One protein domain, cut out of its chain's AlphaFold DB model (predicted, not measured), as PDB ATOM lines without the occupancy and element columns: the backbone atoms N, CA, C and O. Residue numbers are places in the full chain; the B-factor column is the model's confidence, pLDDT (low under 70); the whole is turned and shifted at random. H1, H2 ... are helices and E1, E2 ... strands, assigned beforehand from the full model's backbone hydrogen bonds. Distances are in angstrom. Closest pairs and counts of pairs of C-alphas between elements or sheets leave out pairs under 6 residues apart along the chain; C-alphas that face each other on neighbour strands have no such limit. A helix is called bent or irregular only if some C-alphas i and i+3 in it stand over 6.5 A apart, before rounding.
ATOM      1  N   GLU A 492     134.145 144.505 152.061       95.56
ATOM      2  CA  GLU A 492     132.715 144.594 151.774       95.56
ATOM      3  C   GLU A 492     132.183 143.294 151.155       95.56
ATOM      4  O   GLU A 492     132.945 142.436 150.704       95.56
ATOM      5  N   ALA A 493     130.857 143.133 151.148       93.50
ATOM      6  CA  ALA A 493     130.208 142.026 150.454       93.50
ATOM      7  C   ALA A 493     130.420 142.158 148.939       93.50
ATOM      8  O   ALA A 493     130.209 143.233 148.372       93.50
ATOM      9  N   PHE A 494     130.803 141.059 148.285       90.44
ATOM     10  CA  PHE A 494     130.966 141.029 146.832       90.44
ATOM     11  C   PHE A 494     129.636 141.335 146.122       90.44
ATOM     12  O   PHE A 494     128.580 140.832 146.507       90.44
ATOM     13  N   LYS A 495     129.696 142.148 145.063       87.06
ATOM     14  CA  LYS A 495     128.541 142.549 144.250       87.06
ATOM     15  C   LYS A 495     128.744 142.032 142.830       87.06
ATOM     16  O   LYS A 495     129.643 142.491 142.131       87.06
ATOM     17  N   SER A 496     127.907 141.092 142.403       78.94
ATOM     18  CA  SER A 496     127.913 140.580 141.031       78.94
ATOM     19  C   SER A 496     127.472 141.658 140.037       78.94
ATOM     20  O   SER A 496     126.412 142.262 140.217       78.94
ATOM     21  N   SER A 497     128.228 141.847 138.955       82.69
ATOM     22  CA  SER A 497     127.820 142.696 137.830       82.69
ATOM     23  C   SER A 497     126.526 142.182 137.188       82.69
ATOM     24  O   SER A 497     126.410 140.996 136.877       82.69
ATOM     25  N   SER A 498     125.563 143.070 136.941       86.88
ATOM     26  CA  SER A 498     124.320 142.747 136.225       86.88
ATOM     27  C   SER A 498     124.557 142.680 134.710       86.88
ATOM     28  O   SER A 498     124.178 143.588 133.976       86.88
ATOM     29  N   LEU A 499     125.227 141.619 134.254       94.31
ATOM     30  CA  LEU A 499     125.534 141.379 132.841       94.31
ATOM     31  C   LEU A 499     124.488 140.475 132.178       94.31
ATOM     32  O   LEU A 499     124.021 139.497 132.764       94.31
ATOM     33  N   THR A 500     124.184 140.752 130.912       95.50
ATOM     34  CA  THR A 500     123.427 139.859 130.032       95.50
ATOM     35  C   THR A 500     124.306 138.666 129.664       95.50
ATOM     36  O   THR A 500     125.260 138.804 128.895       95.50
ATOM     37  N   ARG A 501     123.998 137.482 130.204       95.94
ATOM     38  CA  ARG A 501     124.671 136.238 129.815       95.94
ATOM     39  C   ARG A 501     124.114 135.724 128.487       95.94
ATOM     40  O   ARG A 501     122.915 135.491 128.368       95.94
ATOM     41  N   VAL A 502     124.999 135.497 127.523       97.44
ATOM     42  CA  VAL A 502     124.707 134.877 126.227       97.44
ATOM     43  C   VAL A 502     125.500 133.579 126.140       97.44
ATOM     44  O   VAL A 502     126.723 133.595 126.259       97.44
ATOM     45  N   TYR A 503     124.813 132.457 125.940       98.25
ATOM     46  CA  TYR A 503     125.460 131.167 125.712       98.25
ATOM     47  C   TYR A 503     125.838 131.037 124.239       98.25
ATOM     48  O   TYR A 503     124.991 131.235 123.367       98.25
ATOM     49  N   VAL A 504     127.097 130.713 123.957       98.00
ATOM     50  CA  VAL A 504     127.617 130.583 122.593       98.00
ATOM     51  C   VAL A 504     128.552 129.386 122.518       98.00
ATOM     52  O   VAL A 504     129.407 129.205 123.378       98.00
ATOM     53  N   ASP A 505     128.428 128.599 121.460       96.88
ATOM     54  CA  ASP A 505     129.425 127.602 121.092       96.88
ATOM     55  C   ASP A 505     130.644 128.322 120.499       96.88
ATOM     56  O   ASP A 505     130.585 128.875 119.398       96.88
ATOM     57  N   PHE A 506     131.749 128.388 121.247       97.19
ATOM     58  CA  PHE A 506     132.923 129.165 120.836       97.19
ATOM     59  C   PHE A 506     133.677 128.561 119.643       97.19
ATOM     60  O   PHE A 506     134.446 129.278 118.999       97.19
ATOM     61  N   GLN A 507     133.455 127.290 119.298       93.75
ATOM     62  CA  GLN A 507     134.057 126.674 118.112       93.75
ATOM     63  C   GLN A 507     133.335 127.130 116.836       93.75
ATOM     64  O   GLN A 507     133.978 127.494 115.852       93.75
ATOM     65  N   THR A 508     132.003 127.179 116.868       94.38
ATOM     66  CA  THR A 508     131.150 127.499 115.708       94.38
ATOM     67  C   THR A 508     130.715 128.965 115.624       94.38
ATOM     68  O   THR A 508     130.391 129.447 114.540       94.38
ATOM     69  N   GLY A 509     130.696 129.688 116.748       95.06
ATOM     70  CA  GLY A 509     130.088 131.017 116.882       95.06
ATOM     71  C   GLY A 509     128.558 131.001 117.035       95.06
ATOM     72  O   GLY A 509     127.935 132.063 117.028       95.06
ATOM     73  N   GLN A 510     127.929 129.825 117.160       95.56
ATOM     74  CA  GLN A 510     126.475 129.697 117.255       95.56
ATOM     75  C   GLN A 510     125.960 130.066 118.656       95.56
ATOM     76  O   GLN A 510     126.339 129.445 119.648       95.56
ATOM     77  N   GLN A 511     125.025 131.017 118.744       97.31
ATOM     78  CA  GLN A 511     124.288 131.281 119.985       97.31
ATOM     79  C   GLN A 511     123.349 130.114 120.335       97.31
ATOM     80  O   GLN A 511     122.612 129.612 119.482       97.31
ATOM     81  N   LEU A 512     123.345 129.724 121.610       97.06
ATOM     82  CA  LEU A 512     122.556 128.623 122.157       97.06
ATOM     83  C   LEU A 512     121.500 129.136 123.147       97.06
ATOM     84  O   LEU A 512     121.738 130.058 123.924       97.06
ATOM     85  N   ASN A 513     120.332 128.493 123.156       94.81
ATOM     86  CA  ASN A 513     119.260 128.776 124.114       94.81
ATOM     87  C   ASN A 513     119.347 127.789 125.283       94.81
ATOM     88  O   ASN A 513     118.698 126.745 125.263       94.81
ATOM     89  N   LEU A 514     120.172 128.112 126.281       94.56
ATOM     90  CA  LEU A 514     120.376 127.284 127.470       94.56
ATOM     91  C   LEU A 514     119.772 127.935 128.718       94.56
ATOM     92  O   LEU A 514     119.682 129.155 128.842       94.56
ATOM     93  N   SER A 515     119.346 127.102 129.663       93.06
ATOM     94  CA  SER A 515     118.856 127.521 130.981       93.06
ATOM     95  C   SER A 515     119.264 126.474 132.024       93.06
ATOM     96  O   SER A 515     118.411 125.734 132.516       93.06
ATOM     97  N   PRO A 516     120.577 126.332 132.295       94.56
ATOM     98  CA  PRO A 516     121.074 125.356 133.256       94.56
ATOM     99  C   PRO A 516     120.589 125.699 134.672       94.56
ATOM    100  O   PRO A 516     120.381 126.864 135.016       94.56
ATOM    101  N   SER A 517     120.391 124.670 135.494       95.19
ATOM    102  CA  SER A 517     119.913 124.817 136.867       95.19
ATOM    103  C   SER A 517     120.924 125.578 137.718       95.19
ATOM    104  O   SER A 517     122.127 125.338 137.638       95.19
ATOM    105  N   THR A 518     120.428 126.457 138.584       92.12
ATOM    106  CA  THR A 518     121.199 127.107 139.655       92.12
ATOM    107  C   THR A 518     120.852 126.549 141.039       92.12
ATOM    108  O   THR A 518     121.349 127.042 142.048       92.12
ATOM    109  N   ASN A 519     120.003 125.515 141.115       94.25
ATOM    110  CA  ASN A 519     119.635 124.876 142.374       94.25
ATOM    111  C   ASN A 519     120.673 123.815 142.771       94.25
ATOM    112  O   ASN A 519     120.608 122.678 142.306       94.25
ATOM    113  N   PHE A 520     121.584 124.185 143.671       95.00
ATOM    114  CA  PHE A 520     122.610 123.292 144.218       95.00
ATOM    115  C   PHE A 520     122.107 122.322 145.304       95.00
ATOM    116  O   PHE A 520     122.868 121.448 145.701       95.00
ATOM    117  N   THR A 521     120.849 122.399 145.761       94.56
ATOM    118  CA  THR A 521     120.340 121.547 146.863       94.56
ATOM    119  C   THR A 521     120.587 120.041 146.646       94.56
ATOM    120  O   THR A 521     121.154 119.417 147.539       94.56
ATOM    121  N   PRO A 522     120.297 119.441 145.468       94.94
ATOM    122  CA  PRO A 522     120.538 118.009 145.250       94.94
ATOM    123  C   PRO A 522     122.025 117.624 145.209       94.94
ATOM    124  O   PRO A 522     122.357 116.452 145.356       94.94
ATOM    125  N   TYR A 523     122.918 118.592 144.976       96.06
ATOM    126  CA  TYR A 523     124.368 118.408 145.052       96.06
ATOM    127  C   TYR A 523     124.860 118.536 146.500       96.06
ATOM    128  O   TYR A 523     125.653 117.711 146.945       96.06
ATOM    129  N   ALA A 524     124.331 119.501 147.259       94.81
ATOM    130  CA  ALA A 524     124.619 119.685 148.682       94.81
ATOM    131  C   ALA A 524     124.294 118.418 149.496       94.81
ATOM    132  O   ALA A 524     125.168 117.881 150.166       94.81
ATOM    133  N   GLU A 525     123.104 117.837 149.295       94.81
ATOM    134  CA  GLU A 525     122.677 116.564 149.912       94.81
ATOM    135  C   GLU A 525     123.618 115.372 149.621       94.81
ATOM    136  O   GLU A 525     123.566 114.338 150.299       94.81
ATOM    137  N   LYS A 526     124.457 115.472 148.581       95.50
ATOM    138  CA  LYS A 526     125.505 114.495 148.261       95.50
ATOM    139  C   LYS A 526     126.844 114.859 148.881       95.50
ATOM    140  O   LYS A 526     127.494 113.975 149.430       95.50
ATOM    141  N   LEU A 527     127.231 116.130 148.829       94.56
ATOM    142  CA  LEU A 527     128.457 116.635 149.439       94.56
ATOM    143  C   LEU A 527     128.458 116.435 150.968       94.56
ATOM    144  O   LEU A 527     129.466 115.999 151.521       94.56
ATOM    145  N   ASP A 528     127.307 116.630 151.622       94.75
ATOM    146  CA  ASP A 528     127.089 116.451 153.068       94.75
ATOM    147  C   ASP A 528     127.421 115.038 153.588       94.75
ATOM    148  O   ASP A 528     127.631 114.838 154.786       94.75
ATOM    149  N   GLN A 529     127.494 114.037 152.704       95.25
ATOM    150  CA  GLN A 529     127.878 112.662 153.054       95.25
ATOM    151  C   GLN A 529     129.399 112.501 153.232       95.25
ATOM    152  O   GLN A 529     129.857 111.485 153.757       95.25
ATOM    153  N   TYR A 530     130.182 113.509 152.836       95.19
ATOM    154  CA  TYR A 530     131.645 113.487 152.800       95.19
ATOM    155  C   TYR A 530     132.284 114.684 153.548       95.19
ATOM    156  O   TYR A 530     133.196 115.324 153.019       95.19
ATOM    157  N   PRO A 531     131.869 114.998 154.797       92.12
ATOM    158  CA  PRO A 531     132.231 116.246 155.486       92.12
ATOM    159  C   PRO A 531     133.734 116.398 155.777       92.12
ATOM    160  O   PRO A 531     134.221 117.503 156.007       92.12
ATOM    161  N   TYR A 532     134.500 115.304 155.746       90.69
ATOM    162  CA  TYR A 532     135.957 115.311 155.914       90.69
ATOM    163  C   TYR A 532     136.704 115.979 154.743       90.69
ATOM    164  O   TYR A 532     137.799 116.517 154.951       90.69
ATOM    165  N   LEU A 533     136.111 116.008 153.538       91.25
ATOM    166  CA  LEU A 533     136.697 116.652 152.355       91.25
ATOM    167  C   LEU A 533     136.825 118.172 152.517       91.25
ATOM    168  O   LEU A 533     137.715 118.773 151.914       91.25
ATOM    169  N   ASP A 534     135.984 118.784 153.352       85.94
ATOM    170  CA  ASP A 534     135.924 120.234 153.548       85.94
ATOM    171  C   ASP A 534     137.209 120.824 154.168       85.94
ATOM    172  O   ASP A 534     137.514 122.000 153.959       85.94
ATOM    173  N   ASN A 535     137.974 120.017 154.922       83.44
ATOM    174  CA  ASN A 535     139.159 120.475 155.668       83.44
ATOM    175  C   ASN A 535     140.371 119.518 155.646       83.44
ATOM    176  O   ASN A 535     141.385 119.839 156.262       83.44
ATOM    177  N   SER A 536     140.306 118.357 154.981       88.12
ATOM    178  CA  SER A 536     141.417 117.383 154.939       88.12
ATOM    179  C   SER A 536     141.377 116.488 153.698       88.12
ATOM    180  O   SER A 536     140.362 116.456 152.999       88.12
ATOM    181  N   TRP A 537     142.449 115.747 153.417       90.75
ATOM    182  CA  TRP A 537     142.435 114.623 152.475       90.75
ATOM    183  C   TRP A 537     142.418 113.255 153.180       90.75
ATOM    184  O   TRP A 537     142.666 112.241 152.534       90.75
ATOM    185  N   ASN A 538     142.048 113.205 154.466       89.44
ATOM    186  CA  ASN A 538     141.832 111.959 155.205       89.44
ATOM    187  C   ASN A 538     140.599 111.221 154.655       89.44
ATOM    188  O   ASN A 538     139.468 111.436 155.102       89.44
ATOM    189  N   LEU A 539     140.816 110.382 153.642       93.81
ATOM    190  CA  LEU A 539     139.785 109.549 153.033       93.81
ATOM    191  C   LEU A 539     139.591 108.263 153.862       93.81
ATOM    192  O   LEU A 539     140.546 107.755 154.448       93.81
ATOM    193  N   PRO A 540     138.379 107.683 153.913       94.12
ATOM    194  CA  PRO A 540     138.181 106.372 154.521       94.12
ATOM    195  C   PRO A 540     138.957 105.291 153.758       94.12
ATOM    196  O   PRO A 540     139.155 105.401 152.550       94.12
ATOM    197  N   SER A 541     139.311 104.201 154.443       92.56
ATOM    198  CA  SER A 541     139.838 102.987 153.811       92.56
ATOM    199  C   SER A 541     138.858 101.820 154.028       92.56
ATOM    200  O   SER A 541     138.598 101.469 155.183       92.56
ATOM    201  N   PRO A 542     138.284 101.217 152.965       95.06
ATOM    202  CA  PRO A 542     138.435 101.585 151.553       95.06
ATOM    203  C   PRO A 542     137.785 102.937 151.217       95.06
ATOM    204  O   PRO A 542     136.801 103.340 151.842       95.06
ATOM    205  N   VAL A 543     138.315 103.605 150.190       97.69
ATOM    206  CA  VAL A 543     137.765 104.873 149.684       97.69
ATOM    207  C   VAL A 543     136.371 104.614 149.089       97.69
ATOM    208  O   VAL A 543     136.216 103.647 148.339       97.69
ATOM    209  N   PRO A 544     135.347 105.439 149.391       97.69
ATOM    210  CA  PRO A 544     134.018 105.288 148.806       97.69
ATOM    211  C   PRO A 544     134.053 105.303 147.272       97.69
ATOM    212  O   PRO A 544     134.546 106.257 146.675       97.69
ATOM    213  N   GLU A 545     133.482 104.273 146.643       97.00
ATOM    214  CA  GLU A 545     133.471 104.079 145.181       97.00
ATOM    215  C   GLU A 545     132.955 105.316 144.423       97.00
ATOM    216  O   GLU A 545     133.535 105.728 143.424       97.00
ATOM    217  N   ASP A 546     131.926 105.975 144.962       97.69
ATOM    218  CA  ASP A 546     131.360 107.230 144.456       97.69
ATOM    219  C   ASP A 546     132.393 108.345 144.242       97.69
ATOM    220  O   ASP A 546     132.317 109.068 143.251       97.69
ATOM    221  N   LEU A 547     133.362 108.485 145.152       97.88
ATOM    222  CA  LEU A 547     134.404 109.513 145.081       97.88
ATOM    223  C   LEU A 547     135.426 109.239 143.964       97.88
ATOM    224  O   LEU A 547     136.111 110.162 143.516       97.88
ATOM    225  N   LEU A 548     135.490 107.986 143.510       98.12
ATOM    226  CA  LEU A 548     136.381 107.468 142.474       98.12
ATOM    227  C   LEU A 548     135.704 107.358 141.095       98.12
ATOM    228  O   LEU A 548     136.374 107.020 140.120       98.12
ATOM    229  N   LEU A 549     134.403 107.653 140.985       98.19
ATOM    230  CA  LEU A 549     133.712 107.712 139.695       98.19
ATOM    231  C   LEU A 549     134.127 108.963 138.902       98.19
ATOM    232  O   LEU A 549     134.211 110.044 139.502       98.19
ATOM    233  N   PRO A 550     134.284 108.868 137.565       98.12
ATOM    234  CA  PRO A 550     134.296 110.030 136.682       98.12
ATOM    235  C   PRO A 550     133.042 110.883 136.901       98.12
ATOM    236  O   PRO A 550     131.926 110.363 136.999       98.12
ATOM    237  N   PHE A 551     133.196 112.202 136.978       97.69
ATOM    238  CA  PHE A 551     132.115 113.082 137.415       97.69
ATOM    239  C   PHE A 551     130.890 113.047 136.483       97.69
ATOM    240  O   PHE A 551     129.760 113.172 136.951       97.69
ATOM    241  N   GLY A 552     131.068 112.790 135.182       97.38
ATOM    242  CA  GLY A 552     129.952 112.584 134.250       97.38
ATOM    243  C   GLY A 552     129.111 111.333 134.546       97.38
ATOM    244  O   GLY A 552     127.886 111.348 134.381       97.38
ATOM    245  N   GLU A 553     129.738 110.267 135.048       98.06
ATOM    246  CA  GLU A 553     129.036 109.069 135.517       98.06
ATOM    247  C   GLU A 553     128.309 109.350 136.832       98.06
ATOM    248  O   GLU A 553     127.137 109.001 136.970       98.06
ATOM    249  N   TYR A 554     128.952 110.065 137.762       97.94
ATOM    250  CA  TYR A 554     128.345 110.490 139.025       97.94
ATOM    251  C   TYR A 554     127.099 111.367 138.813       97.94
ATOM    252  O   TYR A 554     126.030 111.111 139.375       97.94
ATOM    253  N   VAL A 555     127.211 112.364 137.929       97.50
ATOM    254  CA  VAL A 555     126.111 113.231 137.483       97.50
ATOM    255  C   VAL A 555     124.944 112.410 136.934       97.50
ATOM    256  O   VAL A 555     123.786 112.709 137.230       97.50
ATOM    257  N   THR A 556     125.238 111.356 136.171       97.12
ATOM    258  CA  THR A 556     124.223 110.456 135.612       97.12
ATOM    259  C   THR A 556     123.585 109.582 136.695       97.12
ATOM    260  O   THR A 556     122.360 109.498 136.764       97.12
ATOM    261  N   LYS A 557     124.397 108.989 137.581       97.81
ATOM    262  CA  LYS A 557     123.981 108.116 138.692       97.81
ATOM    263  C   LYS A 557     123.019 108.808 139.663       97.81
ATOM    264  O   LYS A 557     122.094 108.168 140.161       97.81
ATOM    265  N   TYR A 558     123.214 110.105 139.909       97.25
ATOM    266  CA  TYR A 558     122.437 110.885 140.881       97.25
ATOM    267  C   TYR A 558     121.491 111.932 140.277       97.25
ATOM    268  O   TYR A 558     120.946 112.752 141.014       97.25
ATOM    269  N   ASN A 559     121.222 111.867 138.969       96.44
ATOM    270  CA  ASN A 559     120.293 112.753 138.254       96.44
ATOM    271  C   ASN A 559     120.619 114.261 138.369       96.44
ATOM    272  O   ASN A 559     119.729 115.105 138.497       96.44
ATOM    273  N   LEU A 560     121.907 114.613 138.313       96.50
ATOM    274  CA  LEU A 560     122.407 115.990 138.433       96.50
ATOM    275  C   LEU A 560     122.619 116.685 137.072       96.50
ATOM    276  O   LEU A 560     123.203 117.767 137.020       96.50
ATOM    277  N   GLN A 561     122.154 116.101 135.958       95.75
ATOM    278  CA  GLN A 561     122.465 116.556 134.590       95.75
ATOM    279  C   GLN A 561     122.089 118.027 134.351       95.75
ATOM    280  O   GLN A 561     122.817 118.750 133.679       95.75
ATOM    281  N   SER A 562     120.975 118.489 134.933       94.81
ATOM    282  CA  SER A 562     120.516 119.882 134.801       94.81
ATOM    283  C   SER A 562     121.438 120.907 135.474       94.81
ATOM    284  O   SER A 562     121.406 122.079 135.105       94.81
ATOM    285  N   LEU A 563     122.245 120.480 136.448       96.12
ATOM    286  CA  LEU A 563     123.168 121.307 137.228       96.12
ATOM    287  C   LEU A 563     124.619 121.184 136.720       96.12
ATOM    288  O   LEU A 563     125.430 122.069 136.977       96.12
ATOM    289  N   ALA A 564     124.944 120.126 135.966       96.50
ATOM    290  CA  ALA A 564     126.305 119.782 135.546       96.50
ATOM    291  C   ALA A 564     127.058 120.925 134.841       96.50
ATOM    292  O   ALA A 564     128.205 121.196 135.192       96.50
ATOM    293  N   TYR A 565     126.405 121.646 133.919       96.94
ATOM    294  CA  TYR A 565     126.994 122.829 133.278       96.94
ATOM    295  C   TYR A 565     127.359 123.921 134.294       96.94
ATOM    296  O   TYR A 565     128.428 124.514 134.210       96.94
ATOM    297  N   THR A 566     126.486 124.193 135.269       95.94
ATOM    298  CA  THR A 566     126.710 125.229 136.292       95.94
ATOM    299  C   THR A 566     127.855 124.853 137.232       95.94
ATOM    300  O   THR A 566     128.594 125.733 137.658       95.94
ATOM    301  N   ILE A 567     128.038 123.558 137.516       96.00
ATOM    302  CA  ILE A 567     129.184 123.045 138.285       96.00
ATOM    303  C   ILE A 567     130.473 123.207 137.469       96.00
ATOM    304  O   ILE A 567     131.432 123.766 137.985       96.00
ATOM    305  N   TYR A 568     130.483 122.798 136.195       95.62
ATOM    306  CA  TYR A 568     131.621 123.001 135.287       95.62
ATOM    307  C   TYR A 568     132.023 124.479 135.181       95.62
ATOM    308  O   TYR A 568     133.182 124.820 135.379       95.62
ATOM    309  N   PHE A 569     131.052 125.364 134.937       94.50
ATOM    310  CA  PHE A 569     131.273 126.806 134.802       94.50
ATOM    311  C   PHE A 569     131.744 127.461 136.113       94.50
ATOM    312  O   PHE A 569     132.266 128.565 136.099       94.50
ATOM    313  N   ALA A 570     131.548 126.804 137.257       92.19
ATOM    314  CA  ALA A 570     132.101 127.230 138.538       92.19
ATOM    315  C   ALA A 570     133.477 126.604 138.836       92.19
ATOM    316  O   ALA A 570     134.236 127.149 139.638       92.19
ATOM    317  N   ALA A 571     133.798 125.470 138.210       92.38
ATOM    318  CA  ALA A 571     135.009 124.683 138.416       92.38
ATOM    319  C   ALA A 571     136.155 125.108 137.478       92.38
ATOM    320  O   ALA A 571     136.852 124.276 136.895       92.38
ATOM    321  N   GLU A 572     136.337 126.416 137.298       92.44
ATOM    322  CA  GLU A 572     137.248 126.949 136.285       92.44
ATOM    323  C   GLU A 572     138.719 126.595 136.543       92.44
ATOM    324  O   GLU A 572     139.213 126.606 137.674       92.44
ATOM    325  N   GLY A 573     139.421 126.253 135.461       91.06
ATOM    326  CA  GLY A 573     140.777 125.712 135.502       91.06
ATOM    327  C   GLY A 573     140.834 124.201 135.727       91.06
ATOM    328  O   GLY A 573     141.913 123.622 135.619       91.06
ATOM    329  N   VAL A 574     139.711 123.528 136.002       91.75
ATOM    330  CA  VAL A 574     139.650 122.064 136.110       91.75
ATOM    331  C   VAL A 574     139.291 121.450 134.754       91.75
ATOM    332  O   VAL A 574     138.119 121.293 134.419       91.75
ATOM    333  N   SER A 575     140.315 121.078 133.986       89.56
ATOM    334  CA  SER A 575     140.142 120.507 132.649       89.56
ATOM    335  C   SER A 575     139.665 119.053 132.624       89.56
ATOM    336  O   SER A 575     139.823 118.309 133.598       89.56
ATOM    337  N   ASP A 576     139.093 118.655 131.483       91.56
ATOM    338  CA  ASP A 576     138.448 117.357 131.243       91.56
ATOM    339  C   ASP A 576     137.394 117.039 132.316       91.56
ATOM    340  O   ASP A 576     137.288 115.922 132.822       91.56
ATOM    341  N   PHE A 577     136.606 118.051 132.691       93.38
ATOM    342  CA  PHE A 577     135.802 118.058 133.917       93.38
ATOM    343  C   PHE A 577     134.881 116.839 134.109       93.38
ATOM    344  O   PHE A 577     134.703 116.368 135.230       93.38
ATOM    345  N   LEU A 578     134.323 116.272 133.033       95.12
ATOM    346  CA  LEU A 578     133.478 115.070 133.114       95.12
ATOM    347  C   LEU A 578     134.252 113.765 133.363       95.12
ATOM    348  O   LEU A 578     133.647 112.790 133.808       95.12
ATOM    349  N   GLN A 579     135.558 113.747 133.092       95.44
ATOM    350  CA  GLN A 579     136.471 112.630 133.357       95.44
ATOM    351  C   GLN A 579     137.194 112.761 134.706       95.44
ATOM    352  O   GLN A 579     137.778 111.793 135.190       95.44
ATOM    353  N   GLN A 580     137.141 113.935 135.343       95.75
ATOM    354  CA  GLN A 580     137.678 114.128 136.688       95.75
ATOM    355  C   GLN A 580     136.981 113.215 137.693       95.75
ATOM    356  O   GLN A 580     135.760 113.067 137.673       95.75
ATOM    357  N   LEU A 581     137.755 112.646 138.616       97.44
ATOM    358  CA  LEU A 581     137.210 111.873 139.731       97.44
ATOM    359  C   LEU A 581     136.327 112.774 140.602       97.44
ATOM    360  O   LEU A 581     136.689 113.917 140.888       97.44
ATOM    361  N   THR A 582     135.191 112.256 141.061       97.75
ATOM    362  CA  THR A 582     134.174 113.028 141.798       97.75
ATOM    363  C   THR A 582     134.739 113.740 143.031       97.75
ATOM    364  O   THR A 582     134.365 114.882 143.302       97.75
ATOM    365  N   VAL A 583     135.720 113.144 143.719       96.06
ATOM    366  CA  VAL A 583     136.437 113.799 144.829       96.06
ATOM    367  C   VAL A 583     137.097 115.126 144.430       96.06
ATOM    368  O   VAL A 583     137.102 116.066 145.220       96.06
ATOM    369  N   ASN A 584     137.607 115.253 143.200       94.25
ATOM    370  CA  ASN A 584     138.209 116.494 142.707       94.25
ATOM    371  C   ASN A 584     137.161 117.576 142.432       94.25
ATOM    372  O   ASN A 584     137.439 118.744 142.696       94.25
ATOM    373  N   ALA A 585     135.971 117.196 141.958       94.38
ATOM    374  CA  ALA A 585     134.852 118.119 141.786       94.38
ATOM    375  C   ALA A 585     134.335 118.620 143.148       94.38
ATOM    376  O   ALA A 585     134.171 119.823 143.334       94.38
ATOM    377  N   PHE A 586     134.160 117.720 144.124       94.19
ATOM    378  CA  PHE A 586     133.722 118.051 145.492       94.19
ATOM    379  C   PHE A 586     134.744 118.912 146.251       94.19
ATOM    380  O   PHE A 586     134.379 119.780 147.035       94.19
ATOM    381  N   LYS A 587     136.042 118.721 145.983       91.31
ATOM    382  CA  LYS A 587     137.123 119.571 146.506       91.31
ATOM    383  C   LYS A 587     137.185 120.968 145.886       91.31
ATOM    384  O   LYS A 587     137.929 121.805 146.398       91.31
ATOM    385  N   PHE A 588     136.480 121.214 144.784       89.69
ATOM    386  CA  PHE A 588     136.466 122.511 144.107       89.69
ATOM    387  C   PHE A 588     135.161 123.274 144.364       89.69
ATOM    388  O   PHE A 588     135.195 124.464 144.672       89.69
ATOM    389  N   ILE A 589     134.027 122.578 144.286       91.31
ATOM    390  CA  ILE A 589     132.690 123.100 144.574       91.31
ATOM    391  C   ILE A 589     132.288 122.614 145.972       91.31
ATOM    392  O   ILE A 589     131.593 121.616 146.136       91.31
ATOM    393  N   ASP A 590     132.812 123.305 146.984       87.62
ATOM    394  CA  ASP A 590     132.645 122.967 148.400       87.62
ATOM    395  C   ASP A 590     131.381 123.597 149.035       87.62
ATOM    396  O   ASP A 590     130.623 124.331 148.393       87.62
ATOM    397  N   ASP A 591     131.134 123.327 150.323       85.31
ATOM    398  CA  ASP A 591     130.006 123.916 151.067       85.31
ATOM    399  C   ASP A 591     130.097 125.453 151.155       85.31
ATOM    400  O   ASP A 591     129.083 126.158 151.134       85.31
ATOM    401  N   ALA A 592     131.310 126.018 151.173       82.94
ATOM    402  CA  ALA A 592     131.482 127.470 151.151       82.94
ATOM    403  C   ALA A 592     130.983 128.065 149.823       82.94
ATOM    404  O   ALA A 592     130.315 129.103 149.836       82.94
ATOM    405  N   TYR A 593     131.219 127.373 148.700       86.12
ATOM    406  CA  TYR A 593     130.629 127.715 147.408       86.12
ATOM    407  C   TYR A 593     129.099 127.631 147.431       86.12
ATOM    408  O   TYR A 593     128.427 128.602 147.076       86.12
ATOM    409  N   VAL A 594     128.541 126.507 147.889       86.44
ATOM    410  CA  VAL A 594     127.084 126.277 147.921       86.44
ATOM    411  C   VAL A 594     126.360 127.284 148.828       86.44
ATOM    412  O   VAL A 594     125.273 127.754 148.488       86.44
ATOM    413  N   SER A 595     126.963 127.663 149.958       80.69
ATOM    414  CA  SER A 595     126.402 128.632 150.915       80.69
ATOM    415  C   SER A 595     126.605 130.108 150.524       80.69
ATOM    416  O   SER A 595     125.934 130.988 151.074       80.69
ATOM    417  N   GLY A 596     127.483 130.401 149.556       76.06
ATOM    418  CA  GLY A 596     127.472 131.634 148.758       76.06
ATOM    419  C   GLY A 596     127.913 132.935 149.447       76.06
ATOM    420  O   GLY A 596     127.661 134.021 148.919       76.06
ATOM    421  N   LYS A 597     128.557 132.888 150.621       84.31
ATOM    422  CA  LYS A 597     128.973 134.103 151.357       84.31
ATOM    423  C   LYS A 597     130.402 134.527 151.016       84.31
ATOM    424  O   LYS A 597     131.358 133.983 151.562       84.31
ATOM    425  N   VAL A 598     130.539 135.566 150.191       91.25
ATOM    426  CA  VAL A 598     131.826 136.125 149.727       91.25
ATOM    427  C   VAL A 598     132.042 137.594 150.102       91.25
ATOM    428  O   VAL A 598     131.109 138.395 150.156       91.25
ATOM    429  N   VAL A 599     133.309 137.946 150.316       94.06
ATOM    430  CA  VAL A 599     133.822 139.292 150.597       94.06
ATOM    431  C   VAL A 599     135.000 139.645 149.686       94.06
ATOM    432  O   VAL A 599     135.704 138.772 149.175       94.06
ATOM    433  N   VAL A 600     135.221 140.946 149.516       95.50
ATOM    434  CA  VAL A 600     136.368 141.550 148.816       95.50
ATOM    435  C   VAL A 600     136.936 142.709 149.642       95.50
ATOM    436  O   VAL A 600     136.205 143.274 150.460       95.50
ATOM    437  N   TYR A 687     148.436 117.598 136.173       94.50
ATOM    438  CA  TYR A 687     147.938 118.953 136.406       94.50
ATOM    439  C   TYR A 687     147.176 119.459 135.177       94.50
ATOM    440  O   TYR A 687     147.254 118.874 134.098       94.50
ATOM    441  N   THR A 688     146.446 120.555 135.344       93.50
ATOM    442  CA  THR A 688     145.744 121.267 134.274       93.50
ATOM    443  C   THR A 688     146.462 122.571 133.938       93.50
ATOM    444  O   THR A 688     147.136 123.178 134.779       93.50
ATOM    445  N   ASN A 689     146.332 123.025 132.697       94.25
ATOM    446  CA  ASN A 689     146.759 124.358 132.302       94.25
ATOM    447  C   ASN A 689     145.637 125.358 132.578       94.25
ATOM    448  O   ASN A 689     144.481 125.080 132.270       94.25
ATOM    449  N   TYR A 690     145.976 126.523 133.137       95.88
ATOM    450  CA  TYR A 690     145.013 127.596 133.388       95.88
ATOM    451  C   TYR A 690     145.650 128.965 133.146       95.88
ATOM    452  O   TYR A 690     146.752 129.247 133.623       95.88
ATOM    453  N   PHE A 691     144.957 129.822 132.403       97.50
ATOM    454  CA  PHE A 691     145.426 131.150 132.020       97.50
ATOM    455  C   PHE A 691     144.337 132.187 132.243       97.50
ATOM    456  O   PHE A 691     143.163 131.968 131.939       97.50
ATOM    457  N   THR A 692     144.756 133.355 132.717       97.69
ATOM    458  CA  THR A 692     143.882 134.498 132.967       97.69
ATOM    459  C   THR A 692     144.358 135.699 132.164       97.69
ATOM    460  O   THR A 692     145.562 135.920 132.019       97.69
ATOM    461  N   MET A 693     143.430 136.466 131.592       98.38
ATOM    462  CA  MET A 693     143.789 137.566 130.697       98.38
ATOM    463  C   MET A 693     142.767 138.701 130.691       98.38
ATOM    464  O   MET A 693     141.575 138.482 130.911       98.38
ATOM    465  N   LEU A 694     143.255 139.901 130.375       98.38
ATOM    466  CA  LEU A 694     142.461 141.089 130.077       98.38
ATOM    467  C   LEU A 694     142.626 141.473 128.613       98.38
ATOM    468  O   LEU A 694     143.738 141.463 128.085       98.38
ATOM    469  N   ILE A 695     141.515 141.820 127.971       98.31
ATOM    470  CA  ILE A 695     141.419 142.028 126.529       98.31
ATOM    471  C   ILE A 695     140.610 143.299 126.267       98.31
ATOM    472  O   ILE A 695     139.461 143.408 126.696       98.31
ATOM    473  N   ASN A 696     141.199 144.263 125.565       96.06
ATOM    474  CA  ASN A 696     140.494 145.435 125.050       96.06
ATOM    475  C   ASN A 696     140.198 145.246 123.548       96.06
ATOM    476  O   ASN A 696     140.482 144.192 122.969       96.06
ATOM    477  N   ASN A 697     139.638 146.276 122.900       95.19
ATOM    478  CA  ASN A 697     139.435 146.303 121.444       95.19
ATOM    479  C   ASN A 697     138.660 145.076 120.911       95.19
ATOM    480  O   ASN A 697     138.731 144.734 119.731       95.19
ATOM    481  N   THR A 698     137.881 144.408 121.771       96.94
ATOM    482  CA  THR A 698     137.193 143.148 121.455       96.94
ATOM    483  C   THR A 698     136.091 143.344 120.420       96.94
ATOM    484  O   THR A 698     135.759 142.415 119.693       96.94
ATOM    485  N   GLY A 699     135.533 144.555 120.315       96.12
ATOM    486  CA  GLY A 699     134.382 144.852 119.461       96.12
ATOM    487  C   GLY A 699     133.076 144.217 119.941       96.12
ATOM    488  O   GLY A 699     132.097 144.230 119.196       96.12
ATOM    489  N   LEU A 700     133.056 143.658 121.152       97.00
ATOM    490  CA  LEU A 700     131.874 143.069 121.772       97.00
ATOM    491  C   LEU A 700     131.053 144.150 122.506       97.00
ATOM    492  O   LEU A 700     131.634 145.120 122.997       97.00
ATOM    493  N   PRO A 701     129.717 144.019 122.582       95.25
ATOM    494  CA  PRO A 701     128.860 145.002 123.235       95.25
ATOM    495  C   PRO A 701     129.055 145.021 124.755       95.25
ATOM    496  O   PRO A 701     129.144 143.970 125.394       95.25
ATOM    497  N   SER A 702     129.017 146.216 125.347       94.25
ATOM    498  CA  SER A 702     129.006 146.386 126.803       94.25
ATOM    499  C   SER A 702     127.752 145.803 127.458       94.25
ATOM    500  O   SER A 702     126.708 145.653 126.819       94.25
ATOM    501  N   GLY A 703     127.845 145.468 128.744       95.19
ATOM    502  CA  GLY A 703     126.790 144.847 129.538       95.19
ATOM    503  C   GLY A 703     126.626 143.343 129.302       95.19
ATOM    504  O   GLY A 703     125.555 142.820 129.601       95.19
ATOM    505  N   HIS A 704     127.634 142.648 128.759       97.00
ATOM    506  CA  HIS A 704     127.520 141.247 128.335       97.00
ATOM    507  C   HIS A 704     128.575 140.306 128.940       97.00
ATOM    508  O   HIS A 704     129.729 140.669 129.170       97.00
ATOM    509  N   GLN A 705     128.159 139.053 129.129       97.31
ATOM    510  CA  GLN A 705     129.016 137.892 129.357       97.31
ATOM    511  C   GLN A 705     128.729 136.853 128.272       97.31
ATOM    512  O   GLN A 705     127.620 136.325 128.202       97.31
ATOM    513  N   PHE A 706     129.727 136.518 127.462       98.31
ATOM    514  CA  PHE A 706     129.651 135.419 126.504       98.31
ATOM    515  C   PHE A 706     130.163 134.159 127.198       98.31
ATOM    516  O   PHE A 706     131.345 134.080 127.512       98.31
ATOM    517  N   ALA A 707     129.279 133.211 127.494       98.06
ATOM    518  CA  ALA A 707     129.609 131.953 128.161       98.06
ATOM    519  C   ALA A 707     129.733 130.829 127.124       98.06
ATOM    520  O   ALA A 707     128.815 130.629 126.325       98.06
ATOM    521  N   ASN A 708     130.848 130.099 127.148       98.00
ATOM    522  CA  ASN A 708     131.094 128.984 126.242       98.00
ATOM    523  C   ASN A 708     130.181 127.806 126.599       98.00
ATOM    524  O   ASN A 708     130.059 127.437 127.771       98.00
ATOM    525  N   ALA A 709     129.528 127.206 125.609       97.25
ATOM    526  CA  ALA A 709     128.712 126.014 125.805       97.25
ATOM    527  C   ALA A 709     128.662 125.153 124.540       97.25
ATOM    528  O   ALA A 709     128.595 125.671 123.432       97.25
ATOM    529  N   ASN A 710     128.641 123.833 124.700       94.31
ATOM    530  CA  ASN A 710     128.457 122.904 123.589       94.31
ATOM    531  C   ASN A 710     126.963 122.747 123.264       94.31
ATOM    532  O   ASN A 710     126.123 122.674 124.165       94.31
ATOM    533  N   SER A 711     126.615 122.629 121.985       91.25
ATOM    534  CA  SER A 711     125.240 122.315 121.568       91.25
ATOM    535  C   SER A 711     124.771 120.906 121.981       91.25
ATOM    536  O   SER A 711     123.569 120.678 122.121       91.25
ATOM    537  N   SER A 712     125.696 119.972 122.229       92.19
ATOM    538  CA  SER A 712     125.385 118.592 122.607       92.19
ATOM    539  C   SER A 712     124.904 118.450 124.052       92.19
ATOM    540  O   SER A 712     125.581 118.812 125.014       92.19
ATOM    541  N   THR A 713     123.759 117.790 124.216       89.62
ATOM    542  CA  THR A 713     123.250 117.365 125.525       89.62
ATOM    543  C   THR A 713     123.958 116.121 126.070       89.62
ATOM    544  O   THR A 713     123.870 115.868 127.269       89.62
ATOM    545  N   SER A 714     124.704 115.367 125.245       90.75
ATOM    546  CA  SER A 714     125.467 114.192 125.707       90.75
ATOM    547  C   SER A 714     126.659 114.554 126.599       90.75
ATOM    548  O   SER A 714     127.098 113.722 127.385       90.75
ATOM    549  N   THR A 715     127.158 115.792 126.504       93.12
ATOM    550  CA  THR A 715     128.171 116.368 127.404       93.12
ATOM    551  C   THR A 715     127.553 117.353 128.401       93.12
ATOM    552  O   THR A 715     128.256 118.182 128.969       93.12
ATOM    553  N   PHE A 716     126.230 117.316 128.601       96.19
ATOM    554  CA  PHE A 716     125.491 118.272 129.439       96.19
ATOM    555  C   PHE A 716     125.751 119.745 129.057       96.19
ATOM    556  O   PHE A 716     125.825 120.617 129.920       96.19
ATOM    557  N   ASN A 717     125.922 120.012 127.755       96.19
ATOM    558  CA  ASN A 717     126.292 121.309 127.182       96.19
ATOM    559  C   ASN A 717     127.672 121.855 127.606       96.19
ATOM    560  O   ASN A 717     127.981 123.017 127.339       96.19
ATOM    561  N   ILE A 718     128.531 121.037 128.219       96.31
ATOM    562  CA  ILE A 718     129.907 121.415 128.564       96.31
ATOM    563  C   ILE A 718     130.767 121.433 127.281       96.31
ATOM    564  O   ILE A 718     130.705 120.463 126.511       96.31
ATOM    565  N   PRO A 719     131.519 122.525 127.008       94.44
ATOM    566  CA  PRO A 719     132.485 122.634 125.911       94.44
ATOM    567  C   PRO A 719     133.532 121.519 125.888       94.44
ATOM    568  O   PRO A 719     133.796 120.867 126.894       94.44
ATOM    569  N   GLN A 720     134.174 121.344 124.733       90.69
ATOM    570  CA  GLN A 720     135.459 120.649 124.684       90.69
ATOM    571  C   GLN A 720     136.585 121.651 124.924       90.69
ATOM    572  O   GLN A 720     136.568 122.752 124.374       90.69
ATOM    573  N   GLU A 721     137.545 121.237 125.740       91.12
ATOM    574  CA  GLU A 721     138.790 121.945 126.026       91.12
ATOM    575  C   GLU A 721     139.917 121.401 125.113       91.12
ATOM    576  O   GLU A 721     139.786 120.291 124.587       91.12
ATOM    577  N   PRO A 722     141.016 122.146 124.890       93.88
ATOM    578  CA  PRO A 722     141.337 123.439 125.484       93.88
ATOM    579  C   PRO A 722     140.488 124.576 124.887       93.88
ATOM    580  O   PRO A 722     140.175 124.565 123.699       93.88
ATOM    581  N   SER A 723     140.013 125.495 125.734       94.69
ATOM    582  CA  SER A 723     139.144 126.615 125.329       94.69
ATOM    583  C   SER A 723     138.924 127.603 126.490       94.69
ATOM    584  O   SER A 723     139.151 127.240 127.650       94.69
ATOM    585  N   PRO A 724     138.445 128.842 126.245       96.75
ATOM    586  CA  PRO A 724     138.004 129.723 127.316       96.75
ATOM    587  C   PRO A 724     136.588 129.392 127.803       96.75
ATOM    588  O   PRO A 724     135.698 129.118 126.996       96.75
ATOM    589  N   TYR A 725     136.358 129.477 129.117       97.19
ATOM    590  CA  TYR A 725     135.037 129.280 129.738       97.19
ATOM    591  C   TYR A 725     134.070 130.411 129.376       97.19
ATOM    592  O   TYR A 725     132.877 130.190 129.153       97.19
ATOM    593  N   HIS A 726     134.580 131.642 129.302       97.50
ATOM    594  CA  HIS A 726     133.790 132.824 128.986       97.50
ATOM    595  C   HIS A 726     134.647 133.995 128.484       97.50
ATOM    596  O   HIS A 726     135.848 134.066 128.746       97.50
ATOM    597  N   ILE A 727     133.999 134.993 127.885       98.19
ATOM    598  CA  ILE A 727     134.542 136.340 127.677       98.19
ATOM    599  C   ILE A 727     133.557 137.324 128.317       98.19
ATOM    600  O   ILE A 727     132.414 137.452 127.874       98.19
ATOM    601  N   THR A 728     133.983 137.990 129.390       97.56
ATOM    602  CA  THR A 728     133.104 138.740 130.302       97.56
ATOM    603  C   THR A 728     133.536 140.198 130.387       97.56
ATOM    604  O   THR A 728     134.716 140.461 130.617       97.56
ATOM    605  N   GLU A 729     132.623 141.161 130.211       96.81
ATOM    606  CA  GLU A 729     132.983 142.572 130.407       96.81
ATOM    607  C   GLU A 729     133.312 142.849 131.882       96.81
ATOM    608  O   GLU A 729     132.630 142.390 132.803       96.81
ATOM    609  N   THR A 730     134.383 143.601 132.114       95.38
ATOM    610  CA  THR A 730     134.777 144.059 133.447       95.38
ATOM    611  C   THR A 730     133.906 145.250 133.882       95.38
ATOM    612  O   THR A 730     133.081 145.763 133.131       95.38
ATOM    613  N   LYS A 731     134.120 145.767 135.097       91.75
ATOM    614  CA  LYS A 731     133.527 147.053 135.523       91.75
ATOM    615  C   LYS A 731     134.124 148.288 134.817       91.75
ATOM    616  O   LYS A 731     133.649 149.393 135.059       91.75
ATOM    617  N   VAL A 732     135.150 148.118 133.977       93.81
ATOM    618  CA  VAL A 732     135.684 149.148 133.072       93.81
ATOM    619  C   VAL A 732     135.110 148.875 131.671       93.81
ATOM    620  O   VAL A 732     135.457 147.851 131.076       93.81
ATOM    621  N   PRO A 733     134.227 149.740 131.133       91.75
ATOM    622  CA  PRO A 733     133.567 149.494 129.851       91.75
ATOM    623  C   PRO A 733     134.555 149.281 128.698       91.75
ATOM    624  O   PRO A 733     135.533 150.015 128.562       91.75
ATOM    625  N   GLY A 734     134.294 148.283 127.853       92.00
ATOM    626  CA  GLY A 734     135.147 147.916 126.718       92.00
ATOM    627  C   GLY A 734     136.393 147.087 127.069       92.00
ATOM    628  O   GLY A 734     137.064 146.604 126.154       92.00
ATOM    629  N   LEU A 735     136.686 146.876 128.358       97.06
ATOM    630  CA  LEU A 735     137.715 145.949 128.833       97.06
ATOM    631  C   LEU A 735     137.049 144.655 129.313       97.06
ATOM    632  O   LEU A 735     136.173 144.681 130.179       97.06
ATOM    633  N   PHE A 736     137.483 143.521 128.771       98.06
ATOM    634  CA  PHE A 736     136.943 142.191 129.053       98.06
ATOM    635  C   PHE A 736     137.988 141.325 129.756       98.06
ATOM    636  O   PHE A 736     139.181 141.479 129.505       98.06
ATOM    637  N   TYR A 737     137.549 140.381 130.589       97.62
ATOM    638  CA  TYR A 737     138.391 139.298 131.091       97.62
ATOM    639  C   TYR A 737     137.977 137.952 130.493       97.62
ATOM    640  O   TYR A 737     136.812 137.723 130.151       97.62
ATOM    641  N   SER A 738     138.957 137.065 130.350       97.75
ATOM    642  CA  SER A 738     138.776 135.700 129.863       97.75
ATOM    643  C   SER A 738     139.642 134.740 130.672       97.75
ATOM    644  O   SER A 738     140.737 135.093 131.126       97.75
ATOM    645  N   TRP A 739     139.126 133.533 130.846       97.44
ATOM    646  CA  TRP A 739     139.732 132.445 131.596       97.44
ATOM    647  C   TRP A 739     139.750 131.214 130.699       97.44
ATOM    648  O   TRP A 739     138.733 130.883 130.094       97.44
ATOM    649  N   TYR A 740     140.920 130.594 130.557       96.88
ATOM    650  CA  TYR A 740     141.198 129.551 129.567       96.88
ATOM    651  C   TYR A 740     141.881 128.363 130.231       96.88
ATOM    652  O   TYR A 740     142.843 128.561 130.975       96.88
ATOM    653  N   ALA A 741     141.426 127.145 129.934       94.94
ATOM    654  CA  ALA A 741     142.029 125.921 130.454       94.94
ATOM    655  C   ALA A 741     142.221 124.838 129.387       94.94
ATOM    656  O   ALA A 741     141.632 124.898 128.309       94.94
ATOM    657  N   GLY A 742     143.047 123.844 129.714       92.25
ATOM    658  CA  GLY A 742     143.304 122.664 128.891       92.25
ATOM    659  C   GLY A 742     144.150 121.610 129.609       92.25
ATOM    660  O   GLY A 742     144.932 121.933 130.501       92.25
ATOM    661  N   SER A 743     144.032 120.347 129.204       86.62
ATOM    662  CA  SER A 743     144.814 119.223 129.754       86.62
ATOM    663  C   SER A 743     146.115 118.924 128.995       86.62
ATOM    664  O   SER A 743     146.925 118.121 129.454       86.62
ATOM    665  N   THR A 744     146.353 119.585 127.860       84.69
ATOM    666  CA  THR A 744     147.589 119.487 127.065       84.69
ATOM    667  C   THR A 744     148.437 120.745 127.204       84.69
ATOM    668  O   THR A 744     147.884 121.840 127.334       84.69
ATOM    669  N   ASP A 745     149.763 120.609 127.124       83.88
ATOM    670  CA  ASP A 745     150.688 121.748 127.072       83.88
ATOM    671  C   ASP A 745     150.319 122.702 125.926       83.88
ATOM    672  O   ASP A 745     150.151 122.282 124.781       83.88
ATOM    673  N   ILE A 746     150.187 123.988 126.251       89.88
ATOM    674  CA  ILE A 746     149.812 125.047 125.312       89.88
ATOM    675  C   ILE A 746     150.552 126.340 125.659       89.88
ATOM    676  O   ILE A 746     150.706 126.697 126.831       89.88
ATOM    677  N   THR A 747     151.043 127.046 124.643       93.06
ATOM    678  CA  THR A 747     151.798 128.291 124.821       93.06
ATOM    679  C   THR A 747     150.887 129.515 124.906       93.06
ATOM    680  O   THR A 747     149.786 129.544 124.357       93.06
ATOM    681  N   GLU A 748     151.380 130.593 125.526       95.25
ATOM    682  CA  GLU A 748     150.697 131.897 125.551       95.25
ATOM    683  C   GLU A 748     150.298 132.386 124.146       95.25
ATOM    684  O   GLU A 748     149.217 132.947 123.969       95.25
ATOM    685  N   THR A 749     151.142 132.148 123.138       96.62
ATOM    686  CA  THR A 749     150.872 132.521 121.742       96.62
ATOM    687  C   THR A 749     149.673 131.764 121.173       96.62
ATOM    688  O   THR A 749     148.834 132.366 120.507       96.62
ATOM    689  N   GLU A 750     149.568 130.462 121.444       96.44
ATOM    690  CA  GLU A 750     148.449 129.627 120.989       96.44
ATOM    691  C   GLU A 750     147.147 130.021 121.693       96.44
ATOM    692  O   GLU A 750     146.153 130.273 121.012       96.44
ATOM    693  N   VAL A 751     147.178 130.212 123.020       97.38
ATOM    694  CA  VAL A 751     146.028 130.709 123.801       97.38
ATOM    695  C   VAL A 751     145.542 132.060 123.263       97.38
ATOM    696  O   VAL A 751     144.356 132.229 122.982       97.38
ATOM    697  N   LYS A 752     146.447 133.028 123.064       97.94
ATOM    698  CA  LYS A 752     146.097 134.355 122.525       97.94
ATOM    699  C   LYS A 752     145.555 134.279 121.096       97.94
ATOM    700  O   LYS A 752     144.627 135.019 120.767       97.94
ATOM    701  N   SER A 753     146.095 133.390 120.263       97.38
ATOM    702  CA  SER A 753     145.616 133.155 118.897       97.38
ATOM    703  C   SER A 753     144.191 132.592 118.888       97.38
ATOM    704  O   SER A 753     143.312 133.151 118.232       97.38
ATOM    705  N   GLU A 754     143.914 131.549 119.678       96.94
ATOM    706  CA  GLU A 754     142.578 130.946 119.735       96.94
ATOM    707  C   GLU A 754     141.539 131.922 120.298       96.94
ATOM    708  O   GLU A 754     140.487 132.121 119.688       96.94
ATOM    709  N   VAL A 755     141.848 132.592 121.414       98.19
ATOM    710  CA  VAL A 755     140.961 133.599 122.017       98.19
ATOM    711  C   VAL A 755     140.689 134.750 121.041       98.19
ATOM    712  O   VAL A 755     139.559 135.235 120.974       98.19
ATOM    713  N   THR A 756     141.671 135.141 120.221       98.12
ATOM    714  CA  THR A 756     141.470 136.123 119.141       98.12
ATOM    715  C   THR A 756     140.454 135.616 118.118       98.12
ATOM    716  O   THR A 756     139.460 136.295 117.867       98.12
ATOM    717  N   SER A 757     140.629 134.399 117.594       97.50
ATOM    718  CA  SER A 757     139.686 133.809 116.636       97.50
ATOM    719  C   SER A 757     138.288 133.559 117.223       97.50
ATOM    720  O   SER A 757     137.298 133.611 116.491       97.50
ATOM    721  N   ILE A 758     138.169 133.313 118.531       97.94
ATOM    722  CA  ILE A 758     136.877 133.250 119.234       97.94
ATOM    723  C   ILE A 758     136.215 134.630 119.252       97.94
ATOM    724  O   ILE A 758     135.045 134.744 118.892       97.94
ATOM    725  N   ILE A 759     136.950 135.692 119.603       98.31
ATOM    726  CA  ILE A 759     136.431 137.068 119.572       98.31
ATOM    727  C   ILE A 759     135.991 137.451 118.153       98.31
ATOM    728  O   ILE A 759     134.928 138.043 117.988       98.31
ATOM    729  N   GLU A 760     136.742 137.070 117.119       96.56
ATOM    730  CA  GLU A 760     136.361 137.289 115.717       96.56
ATOM    731  C   GLU A 760     135.048 136.581 115.345       96.56
ATOM    732  O   GLU A 760     134.190 137.191 114.705       96.56
ATOM    733  N   ARG A 761     134.825 135.339 115.802       96.50
ATOM    734  CA  ARG A 761     133.531 134.648 115.633       96.50
ATOM    735  C   ARG A 761     132.402 135.347 116.398       96.50
ATOM    736  O   ARG A 761     131.323 135.550 115.843       96.50
ATOM    737  N   LEU A 762     132.650 135.781 117.634       97.56
ATOM    738  CA  LEU A 762     131.669 136.522 118.433       97.56
ATOM    739  C   LEU A 762     131.313 137.886 117.817       97.56
ATOM    740  O   LEU A 762     130.151 138.281 117.866       97.56
ATOM    741  N   ARG A 763     132.261 138.579 117.168       96.75
ATOM    742  CA  ARG A 763     132.000 139.818 116.411       96.75
ATOM    743  C   ARG A 763     130.973 139.619 115.298       96.75
ATOM    744  O   ARG A 763     130.141 140.502 115.104       96.75
ATOM    745  N   VAL A 764     131.004 138.478 114.603       96.00
ATOM    746  CA  VAL A 764     129.999 138.133 113.581       96.00
ATOM    747  C   VAL A 764     128.621 137.964 114.225       96.00
ATOM    748  O   VAL A 764     127.658 138.558 113.747       96.00
ATOM    749  N   LEU A 765     128.534 137.237 115.345       95.56
ATOM    750  CA  LEU A 765     127.281 137.038 116.086       95.56
ATOM    751  C   LEU A 765     126.638 138.368 116.528       95.56
ATOM    752  O   LEU A 765     125.427 138.539 116.405       95.56
ATOM    753  N   VAL A 766     127.437 139.327 117.008       96.25
ATOM    754  CA  VAL A 766     126.941 140.634 117.490       96.25
ATOM    755  C   VAL A 766     126.869 141.722 116.408       96.25
ATOM    756  O   VAL A 766     126.539 142.862 116.723       96.25
ATOM    757  N   ASN A 767     127.152 141.397 115.139       95.56
ATOM    758  CA  ASN A 767     127.231 142.346 114.015       95.56
ATOM    759  C   ASN A 767     128.195 143.531 114.267       95.56
ATOM    760  O   ASN A 767     127.897 144.679 113.937       95.56
ATOM    761  N   SER A 768     129.355 143.261 114.871       94.56
ATOM    762  CA  SER A 768     130.359 144.286 115.176       94.56
ATOM    763  C   SER A 768     131.013 144.850 113.914       94.56
ATOM    764  O   SER A 768     131.410 144.107 113.018       94.56
ATOM    765  N   THR A 769     131.213 146.168 113.875       92.12
ATOM    766  CA  THR A 769     131.949 146.858 112.802       92.12
ATOM    767  C   THR A 769     133.446 147.023 113.104       92.12
ATOM    768  O   THR A 769     134.147 147.703 112.356       92.12
ATOM    769  N   VAL A 770     133.946 146.465 114.213       91.25
ATOM    770  CA  VAL A 770     135.350 146.606 114.634       91.25
ATOM    771  C   VAL A 770     136.248 145.647 113.852       91.25
ATOM    772  O   VAL A 770     136.111 144.428 113.943       91.25
ATOM    773  N   THR A 771     137.204 146.211 113.111       85.25
ATOM    774  CA  THR A 771     138.151 145.478 112.251       85.25
ATOM    775  C   THR A 771     139.568 145.374 112.825       85.25
ATOM    776  O   THR A 771     140.401 144.669 112.262       85.25
ATOM    777  N   THR A 772     139.869 146.054 113.933       92.00
ATOM    778  CA  THR A 772     141.168 145.959 114.621       92.00
ATOM    779  C   THR A 772     141.311 144.618 115.337       92.00
ATOM    780  O   THR A 772     140.317 144.064 115.807       92.00
ATOM    781  N   SER A 773     142.531 144.093 115.479       93.62
ATOM    782  CA  SER A 773     142.772 142.935 116.357       93.62
ATOM    783  C   SER A 773     142.371 143.268 117.805       93.62
ATOM    784  O   SER A 773     142.549 144.418 118.216       93.62
ATOM    785  N   PRO A 774     141.864 142.303 118.593       96.88
ATOM    786  CA  PRO A 774     141.857 142.412 120.049       96.88
ATOM    787  C   PRO A 774     143.289 142.623 120.565       96.88
ATOM    788  O   PRO A 774     144.239 142.081 119.988       96.88
ATOM    789  N   GLU A 775     143.450 143.389 121.644       97.12
ATOM    790  CA  GLU A 775     144.739 143.595 122.316       97.12
ATOM    791  C   GLU A 775     144.670 143.049 123.750       97.12
ATOM    792  O   GLU A 775     143.726 143.303 124.500       97.12
ATOM    793  N   PHE A 776     145.681 142.261 124.125       98.12
ATOM    794  CA  PHE A 776     145.779 141.626 125.436       98.12
ATOM    795  C   PHE A 776     146.504 142.562 126.405       98.12
ATOM    796  O   PHE A 776     147.734 142.599 126.437       98.12
ATOM    797  N   VAL A 777     145.727 143.310 127.188       97.50
ATOM    798  CA  VAL A 777     146.198 144.305 128.166       97.50
ATOM    799  C   VAL A 777     146.963 143.651 129.321       97.50
ATOM    800  O   VAL A 777     147.926 144.220 129.831       97.50
ATOM    801  N   ALA A 778     146.556 142.444 129.722       97.06
ATOM    802  CA  ALA A 778     147.262 141.634 130.708       97.06
ATOM    803  C   ALA A 778     147.087 140.139 130.407       97.06
ATOM    804  O   ALA A 778     146.077 139.729 129.833       97.06
ATOM    805  N   PHE A 779     148.062 139.322 130.801       97.31
ATOM    806  CA  PHE A 779     148.034 137.867 130.652       97.31
ATOM    807  C   PHE A 779     148.890 137.228 131.750       97.31
ATOM    808  O   PHE A 779     150.023 137.651 131.965       97.31
ATOM    809  N   ASN A 780     148.369 136.207 132.430       96.38
ATOM    810  CA  ASN A 780     149.102 135.432 133.428       96.38
ATOM    811  C   ASN A 780     148.770 133.943 133.311       96.38
ATOM    812  O   ASN A 780     147.602 133.556 133.269       96.38
ATOM    813  N   SER A 781     149.809 133.108 133.335       95.12
ATOM    814  CA  SER A 781     149.664 131.666 133.529       95.12
ATOM    815  C   SER A 781     149.552 131.340 135.019       95.12
ATOM    816  O   SER A 781     150.318 131.850 135.837       95.12
ATOM    817  N   HIS A 782     148.587 130.488 135.353       95.00
ATOM    818  CA  HIS A 782     148.415 129.831 136.652       95.00
ATOM    819  C   HIS A 782     148.810 128.341 136.571       95.00
ATOM    820  O   HIS A 782     148.524 127.575 137.490       95.00
ATOM    821  N   THR A 783     149.449 127.923 135.471       93.75
ATOM    822  CA  THR A 783     150.018 126.581 135.294       93.75
ATOM    823  C   THR A 783     151.234 126.392 136.219       93.75
ATOM    824  O   THR A 783     152.088 127.281 136.281       93.75
ATOM    825  N   PRO A 784     151.382 125.232 136.889       93.94
ATOM    826  CA  PRO A 784     150.449 124.104 136.926       93.94
ATOM    827  C   PRO A 784     149.245 124.388 137.839       93.94
ATOM    828  O   PRO A 784     149.399 124.758 139.006       93.94
ATOM    829  N   PHE A 785     148.040 124.162 137.319       93.12
ATOM    830  CA  PHE A 785     146.785 124.281 138.057       93.12
ATOM    831  C   PHE A 785     146.228 122.888 138.397       93.12
ATOM    832  O   PHE A 785     146.678 121.889 137.844       93.12
ATOM    833  N   LYS A 786     145.314 122.809 139.373       92.62
ATOM    834  CA  LYS A 786     144.653 121.593 139.887       92.62
ATOM    835  C   LYS A 786     145.455 120.290 139.729       92.62
ATOM    836  O   LYS A 786     145.154 119.448 138.889       92.62
ATOM    837  N   LEU A 787     146.434 120.100 140.615       95.00
ATOM    838  CA  LEU A 787     147.150 118.829 140.725       95.00
ATOM    839  C   LEU A 787     146.195 117.707 141.183       95.00
ATOM    840  O   LEU A 787     145.370 117.899 142.091       95.00
ATOM    841  N   VAL A 788     146.296 116.549 140.525       95.06
ATOM    842  CA  VAL A 788     145.488 115.340 140.760       95.06
ATOM    843  C   VAL A 788     146.318 114.069 140.536       95.06
ATOM    844  O   VAL A 788     147.386 114.111 139.930       95.06
TER     845      VAL A 788
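This is residues 492 to 600 and 687 to 788 of the 840 residues of the protein "Beta-cyclopiazonate dehydrogenase" of Valsa mali (UniProt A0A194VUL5). A twisted six-stranded sheet, with the long helix H8 packed over one face, makes one half of this domain. At the other end of the longest axis lies a loose cluster of short helices, H1 to H7, of which H5 reaches the sheet. The printed part has 211 residues with eight named helices and eight named strands, in the order E1, H1 to H7, E2 to E6, H8, E7, E8; the sheet is mixed, in the order E1, E4, E5, E6, E3, E7, and the class is mixed, helices and strands. It is compact, with a radius of gyration of the C-alphas of 17.9 A and spans of 59 by 40 by 33 A.

Find C-alpha 687 at (147.938, 118.953, 136.406); from there E3 runs 29.8 A to residue 696. The other sheet strands are E1, residues 500 to 504; E4, 704 to 708; E5, 723 to 729, 17.8 A; E6, 736 to 742, 20.5 A; and E7, 775 to 781, 17.1 A. H8, residues 748 to 765, runs 25.8 A from C-alpha 748 at (150.697, 131.897, 125.551). Look next for H1 at 521 to 527, H2 at 531 to 534, H3 at 545 to 548, H4 at 551 to 557, H5 at 561 to 570, H6 at 582 to 586 and H7 at 591 to 595. E2, 598 to 600, and E8, 785 to 788, pair with no named strand.

Start at edge strand E1, parallel to E4, with N 502 and O 705 2.8 A apart. E4, E5 and E6 form a meander, each the antiparallel neighbour of the one before; find N 706 to O 727 at 2.9 A and N 737 to O 728 at 2.8 A. E3 joins them in a Greek key, as antiparallel neighbour of E6, with N 691 to O 740 at 2.8 A. E3 and edge strand E7 are antiparallel, with N 692 to O 780 at 2.9 A. E6, H8 and E7 make a split strand-helix-strand unit, E3 between its strands, with a right-handed crossover. H8 on one face gives two layers; its closest C-alphas to E5 are Val 755 and Pro 724, 7.2 A. H5, irregular with C-alphas 562 and 565 7.3 A apart, only grazes the sheet with residues 568 to 570. H6 touches H3, closest C-alphas Val 583 and Leu 547, 4.8 A. Every O i to N i+4 pair is within hydrogen-bond range in H4, H6, H7 and H8, against 2 of 3 in H1 and 4 of 6 in H5; H2 and H3 are too short for such a pair.

The two C-alphas farthest apart, Ser 541 and Thr 769, are 60.6 A apart. Residues 601 to 686 are not printed, and C-alphas 600 and 687 stand 28.3 A apart across the cut. The links E1 to H1, H5 to H6 and E4 to E5 are long. The mean pLDDT of the printed part is 94.3, and no printed residue is under 70.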